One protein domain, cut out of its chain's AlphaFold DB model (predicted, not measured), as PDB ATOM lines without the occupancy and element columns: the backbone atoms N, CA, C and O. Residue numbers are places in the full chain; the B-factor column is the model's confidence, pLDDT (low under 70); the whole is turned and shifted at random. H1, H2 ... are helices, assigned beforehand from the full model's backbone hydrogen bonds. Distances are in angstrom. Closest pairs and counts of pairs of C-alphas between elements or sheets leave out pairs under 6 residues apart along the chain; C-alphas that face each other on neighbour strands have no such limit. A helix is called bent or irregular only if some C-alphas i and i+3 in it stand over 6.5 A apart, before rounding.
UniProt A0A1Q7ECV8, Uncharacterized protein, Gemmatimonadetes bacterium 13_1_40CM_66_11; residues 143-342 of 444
ATOM      1  N   ARG A 143      -9.847  -3.058 112.502       92.25
ATOM      2  CA  ARG A 143     -10.803  -3.668 113.444       92.25
ATOM      3  C   ARG A 143     -12.024  -4.234 112.721       92.25
ATOM      4  O   ARG A 143     -12.455  -5.338 113.060       92.25
ATOM      5  N   ALA A 144     -12.534  -3.531 111.708       92.50
ATOM      6  CA  ALA A 144     -13.626  -4.033 110.872       92.50
ATOM      7  C   ALA A 144     -13.231  -5.334 110.149       92.50
ATOM      8  O   ALA A 144     -13.994  -6.304 110.153       92.50
ATOM      9  N   GLN A 145     -12.013  -5.394 109.597       92.81
ATOM     10  CA  GLN A 145     -11.495  -6.598 108.944       92.81
ATOM     11  C   GLN A 145     -11.329  -7.756 109.937       92.81
ATOM     12  O   GLN A 145     -11.791  -8.860 109.658       92.81
ATOM     13  N   ALA A 146     -10.735  -7.522 111.110       93.38
ATOM     14  CA  ALA A 146     -10.583  -8.554 112.139       93.38
ATOM     15  C   ALA A 146     -11.940  -9.100 112.620       93.38
ATOM     16  O   ALA A 146     -12.102 -10.311 112.782       93.38
ATOM     17  N   TRP A 147     -12.937  -8.227 112.796       94.12
ATOM     18  CA  TRP A 147     -14.303  -8.633 113.128       94.12
ATOM     19  C   TRP A 147     -14.946  -9.473 112.015       94.12
ATOM     20  O   TRP A 147     -15.571 -10.500 112.298       94.12
ATOM     21  N   PHE A 148     -14.762  -9.074 110.754       91.94
ATOM     22  CA  PHE A 148     -15.259  -9.811 109.593       91.94
ATOM     23  C   PHE A 148     -14.628 -11.209 109.493       91.94
ATOM     24  O   PHE A 148     -15.352 -12.201 109.371       91.94
ATOM     25  N   GLU A 149     -13.302 -11.306 109.609       93.00
ATOM     26  CA  GLU A 149     -12.568 -12.580 109.599       93.00
ATOM     27  C   GLU A 149     -13.023 -13.485 110.752       93.00
ATOM     28  O   GLU A 149     -13.307 -14.668 110.543       93.00
ATOM     29  N   TRP A 150     -13.182 -12.931 111.959       94.50
ATOM     30  CA  TRP A 150     -13.694 -13.665 113.118       94.50
ATOM     31  C   TRP A 150     -15.088 -14.251 112.871       94.50
ATOM     32  O   TRP A 150     -15.315 -15.444 113.083       94.50
ATOM     33  N   ARG A 151     -16.028 -13.432 112.385       90.38
ATOM     34  CA  ARG A 151     -17.402 -13.866 112.086       90.38
ATOM     35  C   ARG A 151     -17.439 -14.960 111.024       90.38
ATOM     36  O   ARG A 151     -18.275 -15.859 111.117       90.38
ATOM     37  N   ARG A 152     -16.570 -14.859 110.019       86.94
ATOM     38  CA  ARG A 152     -16.570 -15.753 108.863       86.94
ATOM     39  C   ARG A 152     -15.864 -17.080 109.131       86.94
ATOM     40  O   ARG A 152     -16.369 -18.118 108.712       86.94
ATOM     41  N   HIS A 153     -14.720 -17.041 109.807       89.94
ATOM     42  CA  HIS A 153     -13.803 -18.177 109.914       89.94
ATOM     43  C   HIS A 153     -13.483 -18.561 111.362       89.94
ATOM     44  O   HIS A 153     -13.386 -19.750 111.660       89.94
ATOM     45  N   GLY A 154     -13.421 -17.590 112.278       92.00
ATOM     46  CA  GLY A 154     -13.001 -17.812 113.667       92.00
ATOM     47  C   GLY A 154     -13.898 -18.749 114.484       92.00
ATOM     48  O   GLY A 154     -13.446 -19.330 115.465       92.00
ATOM     49  N   ARG A 155     -15.149 -18.961 114.062       92.81
ATOM     50  CA  ARG A 155     -16.096 -19.877 114.727       92.81
ATOM     51  C   ARG A 155     -16.000 -21.331 114.266       92.81
ATOM     52  O   ARG A 155     -16.610 -22.190 114.887       92.81
ATOM     53  N   SER A 156     -15.303 -21.602 113.163       88.75
ATOM     54  CA  SER A 156     -15.306 -22.934 112.545       88.75
ATOM     55  C   SER A 156     -14.596 -23.979 113.406       88.75
ATOM     56  O   SER A 156     -15.189 -25.012 113.692       88.75
ATOM     57  N   LEU A 157     -13.381 -23.684 113.876       93.38
ATOM     58  CA  LEU A 157     -12.616 -24.580 114.741       93.38
ATOM     59  C   LEU A 157     -13.318 -24.888 116.075       93.38
ATOM     60  O   LEU A 157     -13.542 -26.067 116.329       93.38
ATOM     61  N   PRO A 158     -13.723 -23.903 116.908       96.00
ATOM     62  CA  PRO A 158     -14.392 -24.215 118.171       96.00
ATOM     63  C   PRO A 158     -15.703 -24.974 117.963       96.00
ATOM     64  O   PRO A 158     -16.037 -25.815 118.782       96.00
ATOM     65  N   ALA A 159     -16.425 -24.742 116.859       89.12
ATOM     66  CA  ALA A 159     -17.624 -25.515 116.539       89.12
ATOM     67  C   ALA A 159     -17.311 -26.973 116.160       89.12
ATOM     68  O   ALA A 159     -18.057 -27.863 116.552       89.12
ATOM     69  N   LEU A 160     -16.228 -27.226 115.413       86.38
ATOM     70  CA  LEU A 160     -15.778 -28.589 115.106       86.38
ATOM     71  C   LEU A 160     -15.309 -29.317 116.372       86.38
ATOM     72  O   LEU A 160     -15.693 -30.458 116.590       86.38
ATOM     73  N   VAL A 161     -14.546 -28.644 117.235       93.31
ATOM     74  CA  VAL A 161     -14.091 -29.209 118.515       93.31
ATOM     75  C   VAL A 161     -15.273 -29.478 119.448       93.31
ATOM     76  O   VAL A 161     -15.401 -30.589 119.944       93.31
ATOM     77  N   ALA A 162     -16.195 -28.522 119.613       91.94
ATOM     78  CA  ALA A 162     -17.413 -28.703 120.413       91.94
ATOM     79  C   ALA A 162     -18.332 -29.803 119.885       91.94
ATOM     80  O   ALA A 162     -19.143 -30.337 120.632       91.94
ATOM     81  N   MET A 163     -18.223 -30.126 118.599       84.38
ATOM     82  CA  MET A 163     -18.895 -31.279 118.036       84.38
ATOM     83  C   MET A 163     -18.201 -32.583 118.413       84.38
ATOM     84  O   MET A 163     -18.891 -33.499 118.828       84.38
ATOM     85  N   VAL A 164     -16.891 -32.699 118.202       84.94
ATOM     86  CA  VAL A 164     -16.197 -33.993 118.274       84.94
ATOM     87  C   VAL A 164     -15.900 -34.407 119.715       84.94
ATOM     88  O   VAL A 164     -16.134 -35.557 120.076       84.94
ATOM     89  N   VAL A 165     -15.476 -33.462 120.555       92.31
ATOM     90  CA  VAL A 165     -15.037 -33.733 121.933       92.31
ATOM     91  C   VAL A 165     -16.096 -34.447 122.789       92.31
ATOM     92  O   VAL A 165     -15.725 -35.385 123.487       92.31
ATOM     93  N   PRO A 166     -17.405 -34.111 122.741       91.19
ATOM     94  CA  PRO A 166     -18.417 -34.864 123.483       91.19
ATOM     95  C   PRO A 166     -18.477 -36.355 123.130       91.19
ATOM     96  O   PRO A 166     -18.714 -37.169 124.015       91.19
ATOM     97  N   PHE A 167     -18.245 -36.727 121.866       84.69
ATOM     98  CA  PHE A 167     -18.244 -38.133 121.448       84.69
ATOM     99  C   PHE A 167     -16.995 -38.869 121.932       84.69
ATOM    100  O   PHE A 167     -17.087 -40.016 122.352       84.69
ATOM    101  N   GLU A 168     -15.843 -38.201 121.927       88.88
ATOM    102  CA  GLU A 168     -14.609 -38.752 122.496       88.88
ATOM    103  C   GLU A 168     -14.736 -38.930 124.013       88.88
ATOM    104  O   GLU A 168     -14.376 -39.971 124.551       88.88
ATOM    105  N   LEU A 169     -15.325 -37.952 124.705       94.00
ATOM    106  CA  LEU A 169     -15.585 -38.030 126.142       94.00
ATOM    107  C   LEU A 169     -16.666 -39.057 126.498       94.00
ATOM    108  O   LEU A 169     -16.634 -39.594 127.603       94.00
ATOM    109  N   ALA A 170     -17.581 -39.386 125.579       89.25
ATOM    110  CA  ALA A 170     -18.554 -40.460 125.778       89.25
ATOM    111  C   ALA A 170     -17.878 -41.828 125.993       89.25
ATOM    112  O   ALA A 170     -18.456 -42.693 126.647       89.25
ATOM    113  N   LEU A 171     -16.634 -42.008 125.520       88.50
ATOM    114  CA  LEU A 171     -15.849 -43.221 125.764       88.50
ATOM    115  C   LEU A 171     -15.563 -43.450 127.257       88.50
ATOM    116  O   LEU A 171     -15.376 -44.594 127.662       88.50
ATOM    117  N   LEU A 172     -15.574 -42.398 128.086       93.12
ATOM    118  CA  LEU A 172     -15.438 -42.526 129.542       93.12
ATOM    119  C   LEU A 172     -16.654 -43.189 130.204       93.12
ATOM    120  O   LEU A 172     -16.554 -43.614 131.344       93.12
ATOM    121  N   PHE A 173     -17.794 -43.261 129.512       92.62
ATOM    122  CA  PHE A 173     -19.034 -43.848 130.032       92.62
ATOM    123  C   PHE A 173     -19.247 -45.291 129.560       92.62
ATOM    124  O   PHE A 173     -20.264 -45.896 129.894       92.62
ATOM    125  N   ILE A 174     -18.331 -45.843 128.757       89.56
ATOM    126  CA  ILE A 174     -18.416 -47.232 128.301       89.56
ATOM    127  C   ILE A 174     -18.039 -48.146 129.477       89.56
ATOM    128  O   ILE A 174     -16.906 -48.055 129.957       89.56
ATOM    129  N   PRO A 175     -18.936 -49.049 129.925       89.06
ATOM    130  CA  PRO A 175     -18.630 -49.984 131.004       89.06
ATOM    131  C   PRO A 175     -17.370 -50.802 130.698       89.06
ATOM    132  O   PRO A 175     -17.215 -51.317 129.590       89.06
ATOM    133  N   GLY A 176     -16.469 -50.918 131.674       87.44
ATOM    134  CA  GLY A 176     -15.181 -51.603 131.509       87.44
ATOM    135  C   GLY A 176     -14.046 -50.709 131.000       87.44
ATOM    136  O   GLY A 176     -12.893 -51.142 130.991       87.44
ATOM    137  N   ASN A 177     -14.325 -49.448 130.647       86.00
ATOM    138  CA  ASN A 177     -13.299 -48.471 130.277       86.00
ATOM    139  C   ASN A 177     -12.708 -47.713 131.484       86.00
ATOM    140  O   ASN A 177     -11.958 -46.751 131.317       86.00
ATOM    141  N   ASP A 178     -12.985 -48.192 132.696       89.38
ATOM    142  CA  ASP A 178     -12.559 -47.617 133.978       89.38
ATOM    143  C   ASP A 178     -11.071 -47.866 134.286       89.38
ATOM    144  O   ASP A 178     -10.573 -47.571 135.373       89.38
ATOM    145  N   THR A 179     -10.319 -48.436 133.339       94.06
ATOM    146  CA  THR A 179      -8.887 -48.647 133.534       94.06
ATOM    147  C   THR A 179      -8.137 -47.308 133.465       94.06
ATOM    148  O   THR A 179      -8.409 -46.475 132.593       94.06
ATOM    149  N   PRO A 180      -7.111 -47.082 134.310       93.75
ATOM    150  CA  PRO A 180      -6.318 -45.853 134.254       93.75
ATOM    151  C   PRO A 180      -5.664 -45.601 132.887       93.75
ATOM    152  O   PRO A 180      -5.394 -44.452 132.537       93.75
ATOM    153  N   ALA A 181      -5.375 -46.665 132.131       90.44
ATOM    154  CA  ALA A 181      -4.814 -46.578 130.787       90.44
ATOM    155  C   ALA A 181      -5.850 -46.057 129.781       90.44
ATOM    156  O   ALA A 181      -5.554 -45.130 129.031       90.44
ATOM    157  N   SER A 182      -7.069 -46.591 129.825       90.44
ATOM    158  CA  SER A 182      -8.194 -46.148 129.004       90.44
ATOM    159  C   SER A 182      -8.561 -44.683 129.231       90.44
ATOM    160  O   SER A 182      -8.694 -43.919 128.271       90.44
ATOM    161  N   VAL A 183      -8.670 -44.266 130.498       95.19
ATOM    162  CA  VAL A 183      -8.960 -42.868 130.858       95.19
ATOM    163  C   VAL A 183      -7.844 -41.954 130.352       95.19
ATOM    164  O   VAL A 183      -8.116 -40.938 129.713       95.19
ATOM    165  N   ALA A 184      -6.577 -42.332 130.563       93.94
ATOM    166  CA  ALA A 184      -5.435 -41.558 130.079       93.94
ATOM    167  C   ALA A 184      -5.408 -41.447 128.545       93.94
ATOM    168  O   ALA A 184      -5.161 -40.360 128.025       93.94
ATOM    169  N   LEU A 185      -5.693 -42.539 127.828       90.81
ATOM    170  CA  LEU A 185      -5.770 -42.546 126.368       90.81
ATOM    171  C   LEU A 185      -6.904 -41.644 125.871       90.81
ATOM    172  O   LEU A 185      -6.689 -40.836 124.972       90.81
ATOM    173  N   THR A 186      -8.082 -41.731 126.486       92.44
ATOM    174  CA  THR A 186      -9.244 -40.906 126.120       92.44
ATOM    175  C   THR A 186      -8.936 -39.421 126.299       92.44
ATOM    176  O   THR A 186      -9.148 -38.624 125.385       92.44
ATOM    177  N   LEU A 187      -8.351 -39.041 127.439       96.31
ATOM    178  CA  LEU A 187      -7.934 -37.660 127.687       96.31
ATOM    179  C   LEU A 187      -6.850 -37.198 126.711       96.31
ATOM    180  O   LEU A 187      -6.897 -36.067 126.234       96.31
ATOM    181  N   PHE A 188      -5.890 -38.062 126.386       93.88
ATOM    182  CA  PHE A 188      -4.855 -37.758 125.402       93.88
ATOM    183  C   PHE A 188      -5.446 -37.492 124.012       93.88
ATOM    184  O   PHE A 188      -5.081 -36.498 123.382       93.88
ATOM    185  N   VAL A 189      -6.391 -38.326 123.563       90.12
ATOM    186  CA  VAL A 189      -7.116 -38.126 122.300       90.12
ATOM    187  C   VAL A 189      -7.820 -36.769 122.314       90.12
ATOM    188  O   VAL A 189      -7.532 -35.943 121.450       90.12
ATOM    189  N   VAL A 190      -8.612 -36.478 123.353       95.56
ATOM    190  CA  VAL A 190      -9.338 -35.201 123.503       95.56
ATOM    191  C   VAL A 190      -8.402 -33.984 123.483       95.56
ATOM    192  O   VAL A 190      -8.730 -32.950 122.897       95.56
ATOM    193  N   LEU A 191      -7.216 -34.086 124.088       96.06
ATOM    194  CA  LEU A 191      -6.211 -33.017 124.082       96.06
ATOM    195  C   LEU A 191      -5.562 -32.808 122.700       96.06
ATOM    196  O   LEU A 191      -5.154 -31.691 122.374       96.06
ATOM    197  N   ILE A 192      -5.480 -33.848 121.865       93.75
ATOM    198  CA  ILE A 192      -4.973 -33.764 120.482       93.75
ATOM    199  C   ILE A 192      -6.065 -33.342 119.486       93.75
ATOM    200  O   ILE A 192      -5.759 -32.855 118.389       93.75
ATOM    201  N   THR A 193      -7.337 -33.421 119.865       91.56
ATOM    202  CA  THR A 193      -8.460 -33.061 118.994       91.56
ATOM    203  C   THR A 193      -8.414 -31.615 118.489       91.56
ATOM    204  O   THR A 193      -8.560 -31.427 117.279       91.56
ATOM    205  N   PRO A 194      -8.150 -30.564 119.298       96.50
ATOM    206  CA  PRO A 194      -8.044 -29.198 118.783       96.50
ATOM    207  C   PRO A 194      -6.977 -28.993 117.700       96.50
ATOM    208  O   PRO A 194      -7.328 -28.433 116.657       96.50
ATOM    209  N   PRO A 195      -5.699 -29.408 117.868       95.19
ATOM    210  CA  PRO A 195      -4.741 -29.315 116.775       95.19
ATOM    211  C   PRO A 195      -5.206 -30.131 115.568       95.19
ATOM    212  O   PRO A 195      -5.290 -29.573 114.480       95.19
ATOM    213  N   PHE A 196      -5.645 -31.377 115.733       88.12
ATOM    214  CA  PHE A 196      -6.112 -32.172 114.594       88.12
ATOM    215  C   PHE A 196      -7.268 -31.497 113.821       88.12
ATOM    216  O   PHE A 196      -7.211 -31.333 112.596       88.12
ATOM    217  N   MET A 197      -8.274 -30.984 114.533       90.25
ATOM    218  CA  MET A 197      -9.394 -30.246 113.946       90.25
ATOM    219  C   MET A 197      -8.969 -28.914 113.325       90.25
ATOM    220  O   MET A 197      -9.626 -28.451 112.389       90.25
ATOM    221  N   ALA A 198      -7.860 -28.309 113.763       93.00
ATOM    222  CA  ALA A 198      -7.307 -27.131 113.105       93.00
ATOM    223  C   ALA A 198      -6.865 -27.424 111.669       93.00
ATOM    224  O   ALA A 198      -7.085 -26.545 110.840       93.00
ATOM    225  N   VAL A 199      -6.369 -28.626 111.333       87.31
ATOM    226  CA  VAL A 199      -6.067 -29.036 109.937       87.31
ATOM    227  C   VAL A 199      -7.331 -29.130 109.076       87.31
ATOM    228  O   VAL A 199      -7.330 -28.777 107.891       87.31
ATOM    229  N   VAL A 200      -8.440 -29.570 109.664       83.44
ATOM    230  CA  VAL A 200      -9.723 -29.696 108.958       83.44
ATOM    231  C   VAL A 200     -10.380 -28.323 108.780       83.44
ATOM    232  O   VAL A 200     -10.797 -27.957 107.675       83.44
ATOM    233  N   ALA A 201     -10.427 -27.524 109.849       88.06
ATOM    234  CA  ALA A 201     -10.971 -26.166 109.843       88.06
ATOM    235  C   ALA A 201     -10.221 -25.278 108.842       88.06
ATOM    236  O   ALA A 201     -10.828 -24.602 108.014       88.06
ATOM    237  N   ALA A 202      -8.895 -25.355 108.870       84.94
ATOM    238  CA  ALA A 202      -7.964 -24.806 107.897       84.94
ATOM    239  C   ALA A 202      -8.384 -25.007 106.436       84.94
ATOM    240  O   ALA A 202      -8.508 -24.042 105.673       84.94
ATOM    241  N   ALA A 203      -8.642 -26.255 106.040       78.94
ATOM    242  CA  ALA A 203      -9.039 -26.584 104.677       78.94
ATOM    243  C   ALA A 203     -10.364 -25.900 104.298       78.94
ATOM    244  O   ALA A 203     -10.514 -25.414 103.173       78.94
ATOM    245  N   ALA A 204     -11.301 -25.783 105.243       76.69
ATOM    246  CA  ALA A 204     -12.551 -25.055 105.038       76.69
ATOM    247  C   ALA A 204     -12.348 -23.529 104.960       76.69
ATOM    248  O   ALA A 204     -12.991 -22.867 104.141       76.69
ATOM    249  N   VAL A 205     -11.445 -22.969 105.772       79.75
ATOM    250  CA  VAL A 205     -11.112 -21.533 105.802       79.75
ATOM    251  C   VAL A 205     -10.360 -21.093 104.546       79.75
ATOM    252  O   VAL A 205     -10.586 -19.984 104.066       79.75
ATOM    253  N   SER A 206      -9.529 -21.967 103.971       78.19
ATOM    254  CA  SER A 206      -8.744 -21.675 102.762       78.19
ATOM    255  C   SER A 206      -9.593 -21.359 101.520       78.19
ATOM    256  O   SER A 206      -9.101 -20.740 100.578       78.19
ATOM    257  N   ARG A 207     -10.882 -21.730 101.507       76.19
ATOM    258  CA  ARG A 207     -11.799 -21.421 100.401       76.19
ATOM    259  C   ARG A 207     -12.370 -20.010 100.554       76.19
ATOM    260  O   ARG A 207     -13.376 -19.793 101.238       76.19
ATOM    261  N   ALA A 208     -11.750 -19.053  99.865       67.38
ATOM    262  CA  ALA A 208     -12.162 -17.650  99.856       67.38
ATOM    263  C   ALA A 208     -13.573 -17.440  99.278       67.38
ATOM    264  O   ALA A 208     -14.258 -16.491  99.671       67.38
ATOM    265  N   ASN A 209     -14.057 -18.335  98.411       71.12
ATOM    266  CA  ASN A 209     -15.448 -18.345  97.968       71.12
ATOM    267  C   ASN A 209     -15.938 -19.782  97.703       71.12
ATOM    268  O   ASN A 209     -15.557 -20.372  96.697       71.12
ATOM    269  N   PRO A 210     -16.805 -20.360  98.559       63.94
ATOM    270  CA  PRO A 210     -17.316 -21.713  98.342       63.94
ATOM    271  C   PRO A 210     -18.244 -21.829  97.120       63.94
ATOM    272  O   PRO A 210     -18.574 -22.949  96.743       63.94
ATOM    273  N   LEU A 211     -18.686 -20.704  96.542       64.75
ATOM    274  CA  LEU A 211     -19.595 -20.661  95.393       64.75
ATOM    275  C   LEU A 211     -18.876 -20.442  94.052       64.75
ATOM    276  O   LEU A 211     -19.465 -20.724  93.015       64.75
ATOM    277  N   ALA A 212     -17.630 -19.958  94.048       69.88
ATOM    278  CA  ALA A 212     -16.878 -19.771  92.809       69.88
ATOM    279  C   ALA A 212     -16.231 -21.092  92.374       69.88
ATOM    280  O   ALA A 212     -15.668 -21.811  93.201       69.88
ATOM    281  N   ARG A 213     -16.293 -21.405  91.074       62.72
ATOM    282  CA  ARG A 213     -15.624 -22.579  90.483       62.72
ATOM    283  C   ARG A 213     -14.098 -22.476  90.646       62.72
ATOM    284  O   ARG A 213     -13.465 -23.468  91.001       62.72
ATOM    285  N   ASP A 214     -13.566 -21.255  90.567       65.06
ATOM    286  CA  ASP A 214     -12.170 -20.893  90.853       65.06
ATOM    287  C   ASP A 214     -12.004 -20.446  92.317       65.06
ATOM    288  O   ASP A 214     -11.629 -19.321  92.642       65.06
ATOM    289  N   ALA A 215     -12.348 -21.354  93.235       59.81
ATOM    290  CA  ALA A 215     -12.586 -21.102  94.665       59.81
ATOM    291  C   ALA A 215     -11.401 -20.542  95.489       59.81
ATOM    292  O   ALA A 215     -11.568 -20.276  96.687       59.81
ATOM    293  N   PHE A 216     -10.216 -20.409  94.889       64.44
ATOM    294  CA  PHE A 216      -8.967 -20.067  95.575       64.44
ATOM    295  C   PHE A 216      -8.421 -18.669  95.234       64.44
ATOM    296  O   PHE A 216      -7.476 -18.226  95.882       64.44
ATOM    297  N   GLY A 217      -9.028 -17.950  94.282       67.38
ATOM    298  CA  GLY A 217      -8.689 -16.549  94.016       67.38
ATOM    299  C   GLY A 217      -9.168 -15.606  95.126       67.38
ATOM    300  O   GLY A 217     -10.176 -15.868  95.795       67.38
ATOM    301  N   LEU A 218      -8.458 -14.491  95.329       73.81
ATOM    302  CA  LEU A 218      -8.984 -13.381  96.127       73.81
ATOM    303  C   LEU A 218     -10.276 -12.888  95.466       73.81
ATOM    304  O   LEU A 218     -10.334 -12.709  94.255       73.81
ATOM    305  N   THR A 219     -11.338 -12.675  96.247       79.44
ATOM    306  CA  THR A 219     -12.552 -12.088  95.667       79.44
ATOM    307  C   THR A 219     -12.225 -10.681  95.156       79.44
ATOM    308  O   THR A 219     -11.463  -9.990  95.837       79.44
ATOM    309  N   PRO A 220     -12.821 -10.208  94.043       79.44
ATOM    310  CA  PRO A 220     -12.581  -8.850  93.540       79.44
ATOM    311  C   PRO A 220     -12.748  -7.788  94.635       79.44
ATOM    312  O   PRO A 220     -11.934  -6.888  94.780       79.44
ATOM    313  N   PHE A 221     -13.725  -7.995  95.522       80.56
ATOM    314  CA  PHE A 221     -13.959  -7.137  96.683       80.56
ATOM    315  C   PHE A 221     -12.834  -7.131  97.731       80.56
ATOM    316  O   PHE A 221     -12.709  -6.182  98.492       80.56
ATOM    317  N   THR A 222     -12.044  -8.197  97.846       79.75
ATOM    318  CA  THR A 222     -10.869  -8.220  98.733       79.75
ATOM    319  C   THR A 222      -9.679  -7.521  98.079       79.75
ATOM    320  O   THR A 222      -8.883  -6.914  98.789       79.75
ATOM    321  N   VAL A 223      -9.574  -7.590  96.746       80.62
ATOM    322  CA  VAL A 223      -8.505  -6.949  95.968       80.62
ATOM    323  C   VAL A 223      -8.660  -5.426  95.958       80.62
ATOM    324  O   VAL A 223      -7.673  -4.721  96.127       80.62
ATOM    325  N   THR A 224      -9.889  -4.914  95.848       85.19
ATOM    326  CA  THR A 224     -10.153  -3.466  95.758       85.19
ATOM    327  C   THR A 224     -10.231  -2.742  97.103       85.19
ATOM    328  O   THR A 224     -10.352  -1.519  97.140       85.19
ATOM    329  N   ARG A 225     -10.177  -3.457  98.234       82.00
ATOM    330  CA  ARG A 225     -10.264  -2.812  99.552       82.00
ATOM    331  C   ARG A 225      -8.970  -2.057  99.882       82.00
ATOM    332  O   ARG A 225      -7.898  -2.655  99.795       82.00
ATOM    333  N   PRO A 226      -9.060  -0.820 100.407       87.38
ATOM    334  CA  PRO A 226      -7.908  -0.029 100.838       87.38
ATOM    335  C   PRO A 226      -7.376  -0.524 102.196       87.38
ATOM    336  O   PRO A 226      -7.383   0.189 103.196       87.38
ATOM    337  N   VAL A 227      -6.966  -1.793 102.270       89.31
ATOM    338  CA  VAL A 227      -6.359  -2.393 103.463       89.31
ATOM    339  C   VAL A 227      -4.980  -2.921 103.092       89.31
ATOM    340  O   VAL A 227      -4.813  -3.708 102.152       89.31
ATOM    341  N   THR A 228      -3.977  -2.495 103.853       89.69
ATOM    342  CA  THR A 228      -2.599  -2.946 103.660       89.69
ATOM    343  C   THR A 228      -2.503  -4.466 103.837       89.69
ATOM    344  O   THR A 228      -3.223  -5.070 104.638       89.69
ATOM    345  N   SER A 229      -1.595  -5.108 103.096       87.31
ATOM    346  CA  SER A 229      -1.333  -6.553 103.207       87.31
ATOM    347  C   SER A 229      -1.040  -6.974 104.651       87.31
ATOM    348  O   SER A 229      -1.557  -7.986 105.122       87.31
ATOM    349  N   ALA A 230      -0.277  -6.150 105.376       87.94
ATOM    350  CA  ALA A 230       0.053  -6.370 106.779       87.94
ATOM    351  C   ALA A 230      -1.193  -6.370 107.679       87.94
ATOM    352  O   ALA A 230      -1.365  -7.292 108.474       87.94
ATOM    353  N   ALA A 231      -2.103  -5.401 107.520       90.50
ATOM    354  CA  ALA A 231      -3.334  -5.347 108.310       90.50
ATOM    355  C   ALA A 231      -4.258  -6.547 108.030       90.50
ATOM    356  O   ALA A 231      -4.876  -7.081 108.953       90.50
ATOM    357  N   LEU A 232      -4.314  -7.020 106.779       90.75
ATOM    358  CA  LEU A 232      -5.075  -8.219 106.420       90.75
ATOM    359  C   LEU A 232      -4.487  -9.488 107.062       90.75
ATOM    360  O   LEU A 232      -5.235 -10.303 107.611       90.75
ATOM    361  N   ILE A 233      -3.161  -9.653 107.019       90.94
ATOM    362  CA  ILE A 233      -2.464 -10.784 107.652       90.94
ATOM    363  C   ILE A 233      -2.632 -10.728 109.171       90.94
ATOM    364  O   ILE A 233      -3.008 -11.732 109.775       90.94
ATOM    365  N   ALA A 234      -2.450  -9.559 109.788       92.50
ATOM    366  CA  ALA A 234      -2.634  -9.368 111.224       92.50
ATOM    367  C   ALA A 234      -4.063  -9.726 111.670       92.50
ATOM    368  O   ALA A 234      -4.242 -10.442 112.657       92.50
ATOM    369  N   ALA A 235      -5.084  -9.308 110.911       93.38
ATOM    370  CA  ALA A 235      -6.477  -9.674 111.168       93.38
ATOM    371  C   ALA A 235      -6.695 -11.199 111.113       93.38
ATOM    372  O   ALA A 235      -7.370 -11.765 111.976       93.38
ATOM    373  N   LYS A 236      -6.087 -11.873 110.133       93.25
ATOM    374  CA  LYS A 236      -6.159 -13.329 109.949       93.25
ATOM    375  C   LYS A 236      -5.433 -14.112 111.047       93.25
ATOM    376  O   LYS A 236      -5.994 -15.071 111.573       93.25
ATOM    377  N   VAL A 237      -4.236 -13.681 111.440       93.81
ATOM    378  CA  VAL A 237      -3.469 -14.286 112.544       93.81
ATOM    379  C   VAL A 237      -4.185 -14.082 113.881       93.81
ATOM    380  O   VAL A 237      -4.318 -15.030 114.651       93.81
ATOM    381  N   THR A 238      -4.729 -12.885 114.126       95.25
ATOM    382  CA  THR A 238      -5.530 -12.591 115.329       95.25
ATOM    383  C   THR A 238      -6.784 -13.460 115.384       95.25
ATOM    384  O   THR A 238      -7.134 -13.997 116.435       95.25
ATOM    385  N   MET A 239      -7.467 -13.624 114.247       95.69
ATOM    386  CA  MET A 239      -8.616 -14.517 114.133       95.69
ATOM    387  C   MET A 239      -8.230 -15.968 114.442       95.69
ATOM    388  O   MET A 239      -8.932 -16.608 115.223       95.69
ATOM    389  N   ALA A 240      -7.115 -16.462 113.895       95.38
ATOM    390  CA  ALA A 240      -6.624 -17.813 114.159       95.38
ATOM    391  C   ALA A 240      -6.297 -18.023 115.645       95.38
ATOM    392  O   ALA A 240      -6.719 -19.021 116.222       95.38
ATOM    393  N   LEU A 241      -5.624 -17.060 116.287       96.06
ATOM    394  CA  LEU A 241      -5.312 -17.120 117.718       96.06
ATOM    395  C   LEU A 241      -6.583 -17.174 118.572       96.06
ATOM    396  O   LEU A 241      -6.731 -18.060 119.407       96.06
ATOM    397  N   ARG A 242      -7.544 -16.276 118.319       97.25
ATOM    398  CA  ARG A 242      -8.835 -16.279 119.027       97.25
ATOM    399  C   ARG A 242      -9.616 -17.573 118.798       97.25
ATOM    400  O   ARG A 242     -10.335 -18.013 119.687       97.25
ATOM    401  N   SER A 243      -9.497 -18.167 117.611       96.31
ATOM    402  CA  SER A 243     -10.195 -19.405 117.258       96.31
ATOM    403  C   SER A 243      -9.597 -20.595 118.003       96.31
ATOM    404  O   SER A 243     -10.346 -21.383 118.574       96.31
ATOM    405  N   ALA A 244      -8.264 -20.665 118.076       97.06
ATOM    406  CA  ALA A 244      -7.549 -21.649 118.880       97.06
ATOM    407  C   ALA A 244      -7.907 -21.512 120.369       97.06
ATOM    408  O   ALA A 244      -8.328 -22.490 120.975       97.06
ATOM    409  N   LEU A 245      -7.850 -20.300 120.935       97.56
ATOM    410  CA  LEU A 245      -8.231 -20.054 122.332       97.56
ATOM    411  C   LEU A 245      -9.680 -20.470 122.624       97.56
ATOM    412  O   LEU A 245      -9.939 -21.139 123.618       97.56
ATOM    413  N   ALA A 246     -10.624 -20.128 121.741       97.31
ATOM    414  CA  ALA A 246     -12.020 -20.531 121.899       97.31
ATOM    415  C   ALA A 246     -12.205 -22.056 121.822       97.31
ATOM    416  O   ALA A 246     -13.050 -22.600 122.524       97.31
ATOM    417  N   ALA A 247     -11.433 -22.749 120.982       97.31
ATOM    418  CA  ALA A 247     -11.479 -24.205 120.884       97.31
ATOM    419  C   ALA A 247     -10.923 -24.882 122.144       97.31
ATOM    420  O   ALA A 247     -11.521 -25.828 122.649       97.31
ATOM    421  N   TRP A 248      -9.831 -24.353 122.695       98.19
ATOM    422  CA  TRP A 248      -9.273 -24.823 123.961       98.19
ATOM    423  C   TRP A 248     -10.189 -24.537 125.148       98.19
ATOM    424  O   TRP A 248     -10.327 -25.394 126.011       98.19
ATOM    425  N   LEU A 249     -10.892 -23.401 125.158       97.88
ATOM    426  CA  LEU A 249     -11.912 -23.124 126.169       97.88
ATOM    427  C   LEU A 249     -13.008 -24.201 126.180       97.88
ATOM    428  O   LEU A 249     -13.428 -24.628 127.248       97.88
ATOM    429  N   VAL A 250     -13.440 -24.684 125.010       97.56
ATOM    430  CA  VAL A 250     -14.405 -25.793 124.926       97.56
ATOM    431  C   VAL A 250     -13.845 -27.062 125.574       97.56
ATOM    432  O   VAL A 250     -14.540 -27.675 126.380       97.56
ATOM    433  N   VAL A 251     -12.600 -27.445 125.271       97.38
ATOM    434  CA  VAL A 251     -11.954 -28.625 125.881       97.38
ATOM    435  C   VAL A 251     -11.838 -28.470 127.397       97.38
ATOM    436  O   VAL A 251     -12.255 -29.355 128.137       97.38
ATOM    437  N   LEU A 252     -11.342 -27.322 127.863       96.75
ATOM    438  CA  LEU A 252     -11.145 -27.041 129.287       96.75
ATOM    439  C   LEU A 252     -12.453 -27.035 130.088       96.75
ATOM    440  O   LEU A 252     -12.425 -27.337 131.272       96.75
ATOM    441  N   LEU A 253     -13.587 -26.711 129.461       97.75
ATOM    442  CA  LEU A 253     -14.901 -26.775 130.105       97.75
ATOM    443  C   LEU A 253     -15.516 -28.178 130.054       97.75
ATOM    444  O   LEU A 253     -16.120 -28.623 131.024       97.75
ATOM    445  N   THR A 254     -15.384 -28.880 128.929       96.50
ATOM    446  CA  THR A 254     -16.048 -30.179 128.715       96.50
ATOM    447  C   THR A 254     -15.345 -31.333 129.422       96.50
ATOM    448  O   THR A 254     -16.029 -32.205 129.956       96.50
ATOM    449  N   VAL A 255     -14.008 -31.328 129.487       97.62
ATOM    450  CA  VAL A 255     -13.229 -32.394 130.138       97.62
ATOM    451  C   VAL A 255     -13.574 -32.533 131.628       97.62
ATOM    452  O   VAL A 255     -13.922 -33.642 132.032       97.62
ATOM    453  N   PRO A 256     -13.559 -31.469 132.462       98.38
ATOM    454  CA  PRO A 256     -13.906 -31.605 133.875       98.38
ATOM    455  C   PRO A 256     -15.343 -32.072 134.090       98.38
ATOM    456  O   PRO A 256     -15.578 -32.948 134.914       98.38
ATOM    457  N   VAL A 257     -16.294 -31.544 133.310       98.19
ATOM    458  CA  VAL A 257     -17.702 -31.960 133.383       98.19
ATOM    459  C   VAL A 257     -17.837 -33.456 133.095       98.19
ATOM    460  O   VAL A 257     -18.477 -34.165 133.865       98.19
ATOM    461  N   ALA A 258     -17.195 -33.964 132.041       97.00
ATOM    462  CA  ALA A 258     -17.245 -35.386 131.709       97.00
ATOM    463  C   ALA A 258     -16.556 -36.271 132.759       97.00
ATOM    464  O   ALA A 258     -17.080 -37.328 133.099       97.00
ATOM    465  N   LEU A 259     -15.414 -35.846 133.310       97.62
ATOM    466  CA  LEU A 259     -14.715 -36.587 134.367       97.62
ATOM    467  C   LEU A 259     -15.530 -36.660 135.672       97.62
ATOM    468  O   LEU A 259     -15.499 -37.686 136.350       97.62
ATOM    469  N   ILE A 260     -16.266 -35.595 136.014       98.06
ATOM    470  CA  ILE A 260     -17.181 -35.576 137.166       98.06
ATOM    471  C   ILE A 260     -18.367 -36.510 136.907       98.06
ATOM    472  O   ILE A 260     -18.659 -37.367 137.735       98.06
ATOM    473  N   LEU A 261     -19.019 -36.384 135.745       97.38
ATOM    474  CA  LEU A 261     -20.199 -37.184 135.397       97.38
ATOM    475  C   LEU A 261     -19.894 -38.681 135.224       97.38
ATOM    476  O   LEU A 261     -20.758 -39.503 135.502       97.38
ATOM    477  N   SER A 262     -18.687 -39.036 134.773       96.75
ATOM    478  CA  SER A 262     -18.244 -40.436 134.640       96.75
ATOM    479  C   SER A 262     -17.670 -41.023 135.933       96.75
ATOM    480  O   SER A 262     -17.388 -42.214 135.981       96.75
ATOM    481  N   GLY A 263     -17.441 -40.216 136.977       97.00
ATOM    482  CA  GLY A 263     -16.803 -40.678 138.216       97.00
ATOM    483  C   GLY A 263     -15.305 -41.009 138.089       97.00
ATOM    484  O   GLY A 263     -14.711 -41.529 139.030       97.00
ATOM    485  N   THR A 264     -14.658 -40.678 136.965       97.25
ATOM    486  CA  THR A 264     -13.241 -41.004 136.693       97.25
ATOM    487  C   THR A 264     -12.247 -39.965 137.234       97.25
ATOM    488  O   THR A 264     -11.030 -40.169 137.189       97.25
ATOM    489  N   TRP A 265     -12.738 -38.857 137.805       97.88
ATOM    490  CA  TRP A 265     -11.915 -37.787 138.387       97.88
ATOM    491  C   TRP A 265     -10.850 -38.271 139.402       97.88
ATOM    492  O   TRP A 265      -9.691 -37.858 139.272       97.88
ATOM    493  N   PRO A 266     -11.146 -39.186 140.357       97.69
ATOM    494  CA  PRO A 266     -10.143 -39.678 141.307       97.69
ATOM    495  C   PRO A 266      -8.961 -40.390 140.634       97.69
ATOM    496  O   PRO A 266      -7.824 -40.264 141.091       97.69
ATOM    497  N   MET A 267      -9.190 -41.084 139.513       97.06
ATOM    498  CA  MET A 267      -8.130 -41.779 138.771       97.06
ATOM    499  C   MET A 267      -7.139 -40.793 138.149       97.06
ATOM    500  O   MET A 267      -5.924 -41.020 138.174       97.06
ATOM    501  N   VAL A 268      -7.654 -39.679 137.617       96.94
ATOM    502  CA  VAL A 268      -6.840 -38.601 137.042       96.94
ATOM    503  C   VAL A 268      -6.021 -37.918 138.133       96.94
ATOM    504  O   VAL A 268      -4.813 -37.746 137.953       96.94
ATOM    505  N   ILE A 269      -6.629 -37.608 139.288       97.56
ATOM    506  CA  ILE A 269      -5.908 -37.048 140.442       97.56
ATOM    507  C   ILE A 269      -4.803 -37.997 140.901       97.56
ATOM    508  O   ILE A 269      -3.658 -37.569 141.013       97.56
ATOM    509  N   ALA A 270      -5.103 -39.279 141.116       97.56
ATOM    510  CA  ALA A 270      -4.117 -40.249 141.590       97.56
ATOM    511  C   ALA A 270      -2.943 -40.408 140.607       97.56
ATOM    512  O   ALA A 270      -1.793 -40.616 141.003       97.56
ATOM    513  N   ARG A 271      -3.201 -40.306 139.296       96.31
ATOM    514  CA  ARG A 271      -2.141 -40.315 138.278       96.31
ATOM    515  C   ARG A 271      -1.324 -39.022 138.290       96.31
ATOM    516  O   ARG A 271      -0.102 -39.090 138.197       96.31
ATOM    517  N   MET A 272      -1.977 -37.871 138.440       97.25
ATOM    518  CA  MET A 272      -1.311 -36.571 138.525       97.25
ATOM    519  C   MET A 272      -0.459 -36.452 139.795       97.25
ATOM    520  O   MET A 272       0.671 -35.982 139.726       97.25
ATOM    521  N   GLN A 273      -0.943 -36.950 140.934       97.88
ATOM    522  CA  GLN A 273      -0.183 -37.019 142.183       97.88
ATOM    523  C   GLN A 273       1.073 -37.872 142.016       97.88
ATOM    524  O   GLN A 273       2.154 -37.388 142.324       97.88
ATOM    525  N   ARG A 274       0.966 -39.074 141.429       97.38
ATOM    526  CA  ARG A 274       2.144 -39.909 141.115       97.38
ATOM    527  C   ARG A 274       3.147 -39.204 140.202       97.38
ATOM    528  O   ARG A 274       4.353 -39.326 140.383       97.38
ATOM    529  N   PHE A 275       2.666 -38.458 139.211       96.25
ATOM    530  CA  PHE A 275       3.540 -37.665 138.350       96.25
ATOM    531  C   PHE A 275       4.256 -36.555 139.135       96.25
ATOM    532  O   PHE A 275       5.472 -36.404 139.019       96.25
ATOM    533  N   VAL A 276       3.524 -35.828 139.982       97.94
ATOM    534  CA  VAL A 276       4.064 -34.770 140.846       97.94
ATOM    535  C   VAL A 276       5.073 -35.318 141.856       97.94
ATOM    536  O   VAL A 276       6.120 -34.701 142.031       97.94
ATOM    537  N   THR A 277       4.824 -36.477 142.474       97.81
ATOM    538  CA  THR A 277       5.775 -37.098 143.412       97.81
ATOM    539  C   THR A 277       7.054 -37.553 142.720       97.81
ATOM    540  O   THR A 277       8.128 -37.427 143.297       97.81
ATOM    541  N   ASN A 278       6.963 -38.042 141.479       96.75
ATOM    542  CA  ASN A 278       8.124 -38.556 140.749       96.75
ATOM    543  C   ASN A 278       9.013 -37.442 140.178       96.75
ATOM    544  O   ASN A 278      10.226 -37.599 140.103       96.75
ATOM    545  N   VAL A 279       8.413 -36.336 139.732       95.88
ATOM    546  CA  VAL A 279       9.126 -35.255 139.026       95.88
ATOM    547  C   VAL A 279       9.428 -34.058 139.938       95.88
ATOM    548  O   VAL A 279      10.343 -33.277 139.668       95.88
ATOM    549  N   GLY A 280       8.671 -33.916 141.025       96.88
ATOM    550  CA  GLY A 280       8.652 -32.743 141.890       96.88
ATOM    551  C   GLY A 280       7.643 -31.694 141.414       96.88
ATOM    552  O   GLY A 280       7.510 -31.418 140.219       96.88
ATOM    553  N   THR A 281       6.949 -31.062 142.362       96.88
ATOM    554  CA  THR A 281       5.876 -30.084 142.117       96.88
ATOM    555  C   THR A 281       6.227 -28.959 141.133       96.88
ATOM    556  O   THR A 281       5.455 -28.768 140.189       96.88
ATOM    557  N   PRO A 282       7.354 -28.221 141.265       96.25
ATOM    558  CA  PRO A 282       7.633 -27.103 140.361       96.25
ATOM    559  C   PRO A 282       7.888 -27.569 138.922       96.25
ATOM    560  O   PRO A 282       7.356 -26.984 137.977       96.25
ATOM    561  N   ARG A 283       8.645 -28.657 138.740       94.12
ATOM    562  CA  ARG A 283       8.931 -29.234 137.417       94.12
ATOM    563  C   ARG A 283       7.671 -29.813 136.779       94.12
ATOM    564  O   ARG A 283       7.424 -29.573 135.600       94.12
ATOM    565  N   ALA A 284       6.844 -30.511 137.558       95.19
ATOM    566  CA  ALA A 284       5.571 -31.050 137.094       95.19
ATOM    567  C   ALA A 284       4.618 -29.941 136.617       95.19
ATOM    568  O   ALA A 284       4.028 -30.067 135.543       95.19
ATOM    569  N   LEU A 285       4.508 -28.834 137.363       96.50
ATOM    570  CA  LEU A 285       3.694 -27.683 136.963       96.50
ATOM    571  C   LEU A 285       4.185 -27.079 135.641       96.50
ATOM    572  O   LEU A 285       3.385 -26.874 134.727       96.50
ATOM    573  N   VAL A 286       5.492 -26.833 135.513       95.44
ATOM    574  CA  VAL A 286       6.067 -26.288 134.275       95.44
ATOM    575  C   VAL A 286       5.870 -27.245 133.103       95.44
ATOM    576  O   VAL A 286       5.504 -26.789 132.026       95.44
ATOM    577  N   LEU A 287       6.033 -28.556 133.294       94.56
ATOM    578  CA  LEU A 287       5.772 -29.556 132.255       94.56
ATOM    579  C   LEU A 287       4.318 -29.538 131.780       94.56
ATOM    580  O   LEU A 287       4.076 -29.564 130.574       94.56
ATOM    581  N   VAL A 288       3.354 -29.449 132.700       95.50
ATOM    582  CA  VAL A 288       1.930 -29.350 132.344       95.50
ATOM    583  C   VAL A 288       1.639 -28.052 131.593       95.50
ATOM    584  O   VAL A 288       0.976 -28.084 130.555       95.50
ATOM    585  N   LEU A 289       2.167 -26.919 132.065       95.56
ATOM    586  CA  LEU A 289       2.012 -25.629 131.388       95.56
ATOM    587  C   LEU A 289       2.667 -25.633 130.002       95.56
ATOM    588  O   LEU A 289       2.079 -25.127 129.048       95.56
ATOM    589  N   LEU A 290       3.845 -26.241 129.869       93.50
ATOM    590  CA  LEU A 290       4.569 -26.356 128.609       93.50
ATOM    591  C   LEU A 290       3.839 -27.275 127.628       93.50
ATOM    592  O   LEU A 290       3.723 -26.930 126.455       93.50
ATOM    593  N   ALA A 291       3.291 -28.398 128.097       94.19
ATOM    594  CA  ALA A 291       2.470 -29.290 127.285       94.19
ATOM    595  C   ALA A 291       1.193 -28.585 126.797       94.19
ATOM    596  O   ALA A 291       0.893 -28.610 125.603       94.19
ATOM    597  N   ALA A 292       0.483 -27.881 127.686       95.56
ATOM    598  CA  ALA A 292      -0.697 -27.096 127.324       95.56
ATOM    599  C   ALA A 292      -0.355 -25.978 126.321       95.56
ATOM    600  O   ALA A 292      -1.039 -25.816 125.307       95.56
ATOM    601  N   ALA A 293       0.740 -25.248 126.554       94.94
ATOM    602  CA  ALA A 293       1.227 -24.211 125.650       94.94
ATOM    603  C   ALA A 293       1.643 -24.786 124.289       94.94
ATOM    604  O   ALA A 293       1.304 -24.206 123.258       94.94
ATOM    605  N   ALA A 294       2.321 -25.936 124.258       93.44
ATOM    606  CA  ALA A 294       2.726 -26.615 123.030       93.44
ATOM    607  C   ALA A 294       1.513 -27.075 122.211       93.44
ATOM    608  O   ALA A 294       1.489 -26.889 120.992       93.44
ATOM    609  N   LEU A 295       0.483 -27.617 122.864       95.31
ATOM    610  CA  LEU A 295      -0.755 -28.030 122.208       95.31
ATOM    611  C   LEU A 295      -1.533 -26.823 121.656       95.31
ATOM    612  O   LEU A 295      -1.910 -26.829 120.481       95.31
ATOM    613  N   LEU A 296      -1.678 -25.746 122.436       96.62
ATOM    614  CA  LEU A 296      -2.288 -24.489 121.986       96.62
ATOM    615  C   LEU A 296      -1.517 -23.867 120.812       96.62
ATOM    616  O   LEU A 296      -2.110 -23.499 119.790       96.62
ATOM    617  N   ALA A 297      -0.192 -23.782 120.934       93.81
ATOM    618  CA  ALA A 297       0.688 -23.274 119.890       93.81
ATOM    619  C   ALA A 297       0.629 -24.151 118.637       93.81
ATOM    620  O   ALA A 297       0.633 -23.615 117.530       93.81
ATOM    621  N   SER A 298       0.512 -25.474 118.781       94.31
ATOM    622  CA  SER A 298       0.314 -26.409 117.670       94.31
ATOM    623  C   SER A 298      -1.004 -26.133 116.945       94.31
ATOM    624  O   SER A 298      -0.996 -25.957 115.724       94.31
ATOM    625  N   THR A 299      -2.119 -25.978 117.669       96.00
ATOM    626  CA  THR A 299      -3.421 -25.616 117.081       96.00
ATOM    627  C   THR A 299      -3.342 -24.301 116.300       96.00
ATOM    628  O   THR A 299      -3.734 -24.233 115.131       96.00
ATOM    629  N   TRP A 300      -2.781 -23.257 116.916       95.75
ATOM    630  CA  TRP A 300      -2.601 -21.957 116.270       95.75
ATOM    631  C   TRP A 300      -1.684 -22.047 115.043       95.75
ATOM    632  O   TRP A 300      -2.028 -21.553 113.966       95.75
ATOM    633  N   ARG A 301      -0.545 -22.734 115.169       93.88
ATOM    634  CA  ARG A 301       0.424 -22.950 114.089       93.88
ATOM    635  C   ARG A 301      -0.230 -23.634 112.893       93.88
ATOM    636  O   ARG A 301      -0.028 -23.181 111.769       93.88
ATOM    637  N   GLN A 302      -1.019 -24.682 113.104       93.25
ATOM    638  CA  GLN A 302      -1.694 -25.399 112.018       93.25
ATOM    639  C   GLN A 302      -2.726 -24.512 111.299       93.25
ATOM    640  O   GLN A 302      -2.774 -24.479 110.062       93.25
ATOM    641  N   MET A 303      -3.468 -23.685 112.044       93.69
ATOM    642  CA  MET A 303      -4.344 -22.671 111.448       93.69
ATOM    643  C   MET A 303      -3.572 -21.631 110.624       93.69
ATOM    644  O   MET A 303      -3.973 -21.316 109.507       93.69
ATOM    645  N   VAL A 304      -2.454 -21.106 111.126       93.12
ATOM    646  CA  VAL A 304      -1.667 -20.107 110.386       93.12
ATOM    647  C   VAL A 304      -1.021 -20.714 109.140       93.12
ATOM    648  O   VAL A 304      -1.017 -20.093 108.077       93.12
ATOM    649  N   GLN A 305      -0.514 -21.942 109.224       91.94
ATOM    650  CA  GLN A 305       0.112 -22.620 108.088       91.94
ATOM    651  C   GLN A 305      -0.867 -22.850 106.944       91.94
ATOM    652  O   GLN A 305      -0.567 -22.537 105.793       91.94
ATOM    653  N   SER A 306      -2.050 -23.359 107.261       89.69
ATOM    654  CA  SER A 306      -3.089 -23.546 106.255       89.69
ATOM    655  C   SER A 306      -3.572 -22.240 105.643       89.69
ATOM    656  O   SER A 306      -3.895 -22.199 104.457       89.69
ATOM    657  N   LEU A 307      -3.579 -21.163 106.428       89.38
ATOM    658  CA  LEU A 307      -3.889 -19.833 105.946       89.38
ATOM    659  C   LEU A 307      -2.841 -19.375 104.936       89.38
ATOM    660  O   LEU A 307      -3.213 -18.938 103.854       89.38
ATOM    661  N   CYS A 308      -1.552 -19.550 105.237       90.06
ATOM    662  CA  CYS A 308      -0.464 -19.240 104.304       90.06
ATOM    663  C   CYS A 308      -0.592 -20.043 103.004       90.06
ATOM    664  O   CYS A 308      -0.475 -19.480 101.920       90.06
ATOM    665  N   ILE A 309      -0.899 -21.340 103.106       90.38
ATOM    666  CA  ILE A 309      -1.110 -22.210 101.945       90.38
ATOM    667  C   ILE A 309      -2.337 -21.755 101.139       90.38
ATOM    668  O   ILE A 309      -2.267 -21.664  99.914       90.38
ATOM    669  N   GLY A 310      -3.434 -21.393 101.805       87.00
ATOM    670  CA  GLY A 310      -4.634 -20.850 101.166       87.00
ATOM    671  C   GLY A 310      -4.389 -19.518 100.457       87.00
ATOM    672  O   GLY A 310      -4.903 -19.302  99.362       87.00
ATOM    673  N   LEU A 311      -3.548 -18.652 101.032       87.38
ATOM    674  CA  LEU A 311      -3.181 -17.367 100.435       87.38
ATOM    675  C   LEU A 311      -2.386 -17.510  99.133       87.38
ATOM    676  O   LEU A 311      -2.407 -16.574  98.344       87.38
ATOM    677  N   THR A 312      -1.757 -18.662  98.867       89.25
ATOM    678  CA  THR A 312      -1.078 -18.904  97.580       89.25
ATOM    679  C   THR A 312      -2.039 -18.964  96.390       89.25
ATOM    680  O   THR A 312      -1.592 -18.870  95.248       89.25
ATOM    681  N   GLY A 313      -3.337 -19.194  96.629       85.00
ATOM    682  CA  GLY A 313      -4.360 -19.337  95.587       85.00
ATOM    683  C   GLY A 313      -4.222 -20.591  94.709       85.00
ATOM    684  O   GLY A 313      -5.022 -20.808  93.799       85.00
ATOM    685  N   ARG A 314      -3.226 -21.453  94.961       87.50
ATOM    686  CA  ARG A 314      -2.933 -22.623  94.122       87.50
ATOM    687  C   ARG A 314      -3.636 -23.867  94.656       87.50
ATOM    688  O   ARG A 314      -3.208 -24.476  95.636       87.50
ATOM    689  N   ALA A 315      -4.678 -24.300  93.946       85.19
ATOM    690  CA  ALA A 315      -5.464 -25.483  94.304       85.19
ATOM    691  C   ALA A 315      -4.609 -26.752  94.487       85.19
ATOM    692  O   ALA A 315      -4.887 -27.551  95.381       85.19
ATOM    693  N   TRP A 316      -3.578 -26.944  93.656       89.31
ATOM    694  CA  TRP A 316      -2.698 -28.112  93.742       89.31
ATOM    695  C   TRP A 316      -1.843 -28.102  95.014       89.31
ATOM    696  O   TRP A 316      -1.678 -29.154  95.622       89.31
ATOM    697  N   VAL A 317      -1.381 -26.931  95.474       88.62
ATOM    698  CA  VAL A 317      -0.595 -26.802  96.714       88.62
ATOM    699  C   VAL A 317      -1.466 -27.156  97.914       88.62
ATOM    700  O   VAL A 317      -1.062 -27.951  98.757       88.62
ATOM    701  N   ILE A 318      -2.696 -26.635  97.956       84.00
ATOM    702  CA  ILE A 318      -3.653 -26.921  99.033       84.00
ATOM    703  C   ILE A 318      -3.959 -28.422  99.083       84.00
ATOM    704  O   ILE A 318      -3.830 -29.037 100.140       84.00
ATOM    705  N   LYS A 319      -4.294 -29.034  97.937       83.12
ATOM    706  CA  LYS A 319      -4.576 -30.477  97.846       83.12
ATOM    707  C   LYS A 319      -3.369 -31.326  98.245       83.12
ATOM    708  O   LYS A 319      -3.540 -32.253  99.025       83.12
ATOM    709  N   SER A 320      -2.174 -30.981  97.764       86.25
ATOM    710  CA  SER A 320      -0.940 -31.715  98.077       86.25
ATOM    711  C   SER A 320      -0.584 -31.596  99.554       86.25
ATOM    712  O   SER A 320      -0.239 -32.592 100.172       86.25
ATOM    713  N   SER A 321      -0.743 -30.412 100.156       84.25
ATOM    714  CA  SER A 321      -0.503 -30.235 101.593       84.25
ATOM    715  C   SER A 321      -1.494 -31.015 102.454       84.25
ATOM    716  O   SER A 321      -1.096 -31.606 103.450       84.25
ATOM    717  N   ALA A 322      -2.771 -31.054 102.062       78.94
ATOM    718  CA  ALA A 322      -3.788 -31.800 102.789       78.94
ATOM    719  C   ALA A 322      -3.544 -33.309 102.668       78.94
ATOM    720  O   ALA A 322      -3.620 -34.015 103.668       78.94
ATOM    721  N   ALA A 323      -3.200 -33.780 101.463       80.19
ATOM    722  CA  ALA A 323      -2.826 -35.166 101.218       80.19
ATOM    723  C   ALA A 323      -1.588 -35.557 102.033       80.19
ATOM    724  O   ALA A 323      -1.648 -36.529 102.770       80.19
ATOM    725  N   LEU A 324      -0.518 -34.756 101.991       84.75
ATOM    726  CA  LEU A 324       0.711 -35.015 102.739       84.75
ATOM    727  C   LEU A 324       0.467 -35.055 104.254       84.75
ATOM    728  O   LEU A 324       0.941 -35.971 104.917       84.75
ATOM    729  N   SER A 325      -0.292 -34.099 104.802       78.69
ATOM    730  CA  SER A 325      -0.628 -34.084 106.232       78.69
ATOM    731  C   SER A 325      -1.454 -35.303 106.643       78.69
ATOM    732  O   SER A 325      -1.197 -35.880 107.696       78.69
ATOM    733  N   LEU A 326      -2.431 -35.705 105.825       74.81
ATOM    734  CA  LEU A 326      -3.259 -36.878 106.102       74.81
ATOM    735  C   LEU A 326      -2.447 -38.173 105.986       74.81
ATOM    736  O   LEU A 326      -2.545 -39.025 106.861       74.81
ATOM    737  N   SER A 327      -1.607 -38.302 104.955       77.31
ATOM    738  CA  SER A 327      -0.685 -39.428 104.799       77.31
ATOM    739  C   SER A 327       0.270 -39.529 105.982       77.31
ATOM    740  O   SER A 327       0.420 -40.608 106.541       77.31
ATOM    741  N   PHE A 328       0.863 -38.414 106.417       80.88
ATOM    742  CA  PHE A 328       1.740 -38.399 107.588       80.88
ATOM    743  C   PHE A 328       1.005 -38.855 108.854       80.88
ATOM    744  O   PHE A 328       1.532 -39.672 109.600       80.88
ATOM    745  N   LEU A 329      -0.227 -38.387 109.069       75.06
ATOM    746  CA  LEU A 329      -1.040 -38.800 110.214       75.06
ATOM    747  C   LEU A 329      -1.389 -40.294 110.187       75.06
ATOM    748  O   LEU A 329      -1.366 -40.941 111.224       75.06
ATOM    749  N   ILE A 330      -1.714 -40.848 109.019       73.31
ATOM    750  CA  ILE A 330      -2.042 -42.274 108.885       73.31
ATOM    751  C   ILE A 330      -0.792 -43.134 109.103       73.31
ATOM    752  O   ILE A 330      -0.868 -44.185 109.729       73.31
ATOM    753  N   LEU A 331       0.363 -42.682 108.608       80.62
ATOM    754  CA  LEU A 331       1.616 -43.430 108.686       80.62
ATOM    755  C   LEU A 331       2.312 -43.307 110.049       80.62
ATOM    756  O   LEU A 331       3.104 -44.180 110.390       80.62
ATOM    757  N   ILE A 332       2.030 -42.272 110.849       82.56
ATOM    758  CA  ILE A 332       2.755 -42.056 112.111       82.56
ATOM    759  C   ILE A 332       2.537 -43.191 113.113       82.56
ATOM    760  O   ILE A 332       3.492 -43.605 113.756       82.56
ATOM    761  N   ALA A 333       1.316 -43.721 113.224       76.75
ATOM    762  CA  ALA A 333       0.990 -44.799 114.153       76.75
ATOM    763  C   ALA A 333       1.703 -46.120 113.807       76.75
ATOM    764  O   ALA A 333       2.417 -46.625 114.673       76.75
ATOM    765  N   PRO A 334       1.612 -46.662 112.572       78.50
ATOM    766  CA  PRO A 334       2.329 -47.886 112.221       78.50
ATOM    767  C   PRO A 334       3.849 -47.695 112.244       78.50
ATOM    768  O   PRO A 334       4.558 -48.607 112.656       78.50
ATOM    769  N   ILE A 335       4.367 -46.515 111.875       81.50
ATOM    770  CA  ILE A 335       5.805 -46.221 111.997       81.50
ATOM    771  C   ILE A 335       6.225 -46.211 113.469       81.50
ATOM    772  O   ILE A 335       7.235 -46.815 113.817       81.50
ATOM    773  N   ALA A 336       5.458 -45.556 114.345       84.00
ATOM    774  CA  ALA A 336       5.752 -45.518 115.774       84.00
ATOM    775  C   ALA A 336       5.691 -46.917 116.401       84.00
ATOM    776  O   ALA A 336       6.565 -47.255 117.194       84.00
ATOM    777  N   GLN A 337       4.712 -47.736 116.010       81.88
ATOM    778  CA  GLN A 337       4.610 -49.127 116.440       81.88
ATOM    779  C   GLN A 337       5.799 -49.957 115.942       81.88
ATOM    780  O   GLN A 337       6.455 -50.619 116.735       81.88
ATOM    781  N   TRP A 338       6.158 -49.849 114.662       88.75
ATOM    782  CA  TRP A 338       7.320 -50.545 114.109       88.75
ATOM    783  C   TRP A 338       8.630 -50.154 114.810       88.75
ATOM    784  O   TRP A 338       9.451 -51.020 115.121       88.75
ATOM    785  N   ILE A 339       8.808 -48.860 115.107       91.25
ATOM    786  CA  ILE A 339       9.930 -48.366 115.914       91.25
ATOM    787  C   ILE A 339       9.851 -48.952 117.324       91.25
ATOM    788  O   ILE A 339      10.876 -49.363 117.854       91.25
ATOM    789  N   HIS A 340       8.672 -49.016 117.946       91.88
ATOM    790  CA  HIS A 340       8.505 -49.590 119.281       91.88
ATOM    791  C   HIS A 340       8.914 -51.071 119.335       91.88
ATOM    792  O   HIS A 340       9.656 -51.467 120.235       91.88
ATOM    793  N   ASP A 341       8.518 -51.849 118.330       91.81
ATOM    794  CA  ASP A 341       8.750 -53.294 118.274       91.81
ATOM    795  C   ASP A 341      10.202 -53.641 117.872       91.81
ATOM    796  O   ASP A 341      10.760 -54.658 118.290       91.81
ATOM    797  N   SER A 342      10.868 -52.771 117.104       94.88
ATOM    798  CA  SER A 342      12.202 -53.030 116.545       94.88
ATOM    799  C   SER A 342      13.329 -52.360 117.344       94.88
ATOM    800  O   SER A 342      13.786 -51.266 117.008       94.88
TER     801      SER A 342
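What this domain is: This is residues 143 to 342 of the 444 residues of an uncharacterized protein of Gemmatimonadetes bacterium 13_1_40CM_66_11 (UniProt A0A1Q7ECV8). Long helices make the body: H2, H3, H5 and H7 run roughly lengthwise, H5 and H7 crossing, with H6 across one end. At the other end are H1, packed on H5, and the loop of residues 206 to 219 with little H4, while H8 folds back from H7 and residues 330 to 342 stick out. The printed part has 200 residues with eight named helices, H1 to H8 in order, and no named strand: all helix. It is only just loose, close to compact, with a radius of gyration of the C-alphas of 19.9 A and spans of 59 by 41 by 33 A.

How they stand to each other: Start with H1, residues 143 to 154; it touches residues 232 to 243 of H5, residues 229 to 261, closest at the C-alphas of Ala 146 and Ala 235, 4.4 A. Three helices, each one helix by its hydrogen bonds, are bent: H2, residues 156 to 173 (C-alphas 163 and 166 are 6.5 A apart), H3, residues 180 to 205 (191 and 194, 6.8 A), and H8, residues 315 to 341 (330 and 333, 6.6 A). Their arms are H2a, 156 to 163, H2b, 166 to 173, H3a, 180 to 191, H3b, 194 to 205, H8a, 315 to 330, and H8b, 333 to 341. H2a touches H5 at a shallow tilt of 8 degrees, closest at C-alphas Pro 158 and Ala 247, 4.0 A. H2b and H3a form a hairpin, closest at C-alphas Glu 168 and Val 190, 6.4 A. H4, residues 220 to 223, and H8b touch no helix. H6, residues 265 to 279, touches H3a about perpendicular, at 89 degrees, closest at C-alphas Pro 180 and Met 267, 6.3 A. H7, residues 281 to 311, touches H3b at a shallow tilt of 14 degrees, closest at C-alphas Pro 195 and Thr 299, 3.9 A. H3b, H7 and H8a form a bundle, helices side by side, though H3b and H8a only just touch, with 3 pairs of C-alphas within 8 A. Every O i to N i+4 pair is within hydrogen-bond range in H1, H2a, H3a, H6, H7, H8a and H8b; H3b has 7 of 8, H5 27 of 29, H2b 1 of 4 beside 4 of 5 O i to N i+3 pairs, and H4 is too short.

Where its parts are: Find C-alpha 143 at (-10.803, -3.668, 113.444), where H1 begins. H5 runs 48.3 A to C-alpha 261 at (-20.199, -37.184, 135.397); H6 spans 21.2 A, H7 44.5 A and H8a 22.5 A.

The domain as a whole: The C-alphas farthest apart, Thr 224 and Thr 277, are 60.5 A apart. The printed part has no cut, and the link H3 to H4 is long. Residues 208 and 210 to 217 are under pLDDT 70.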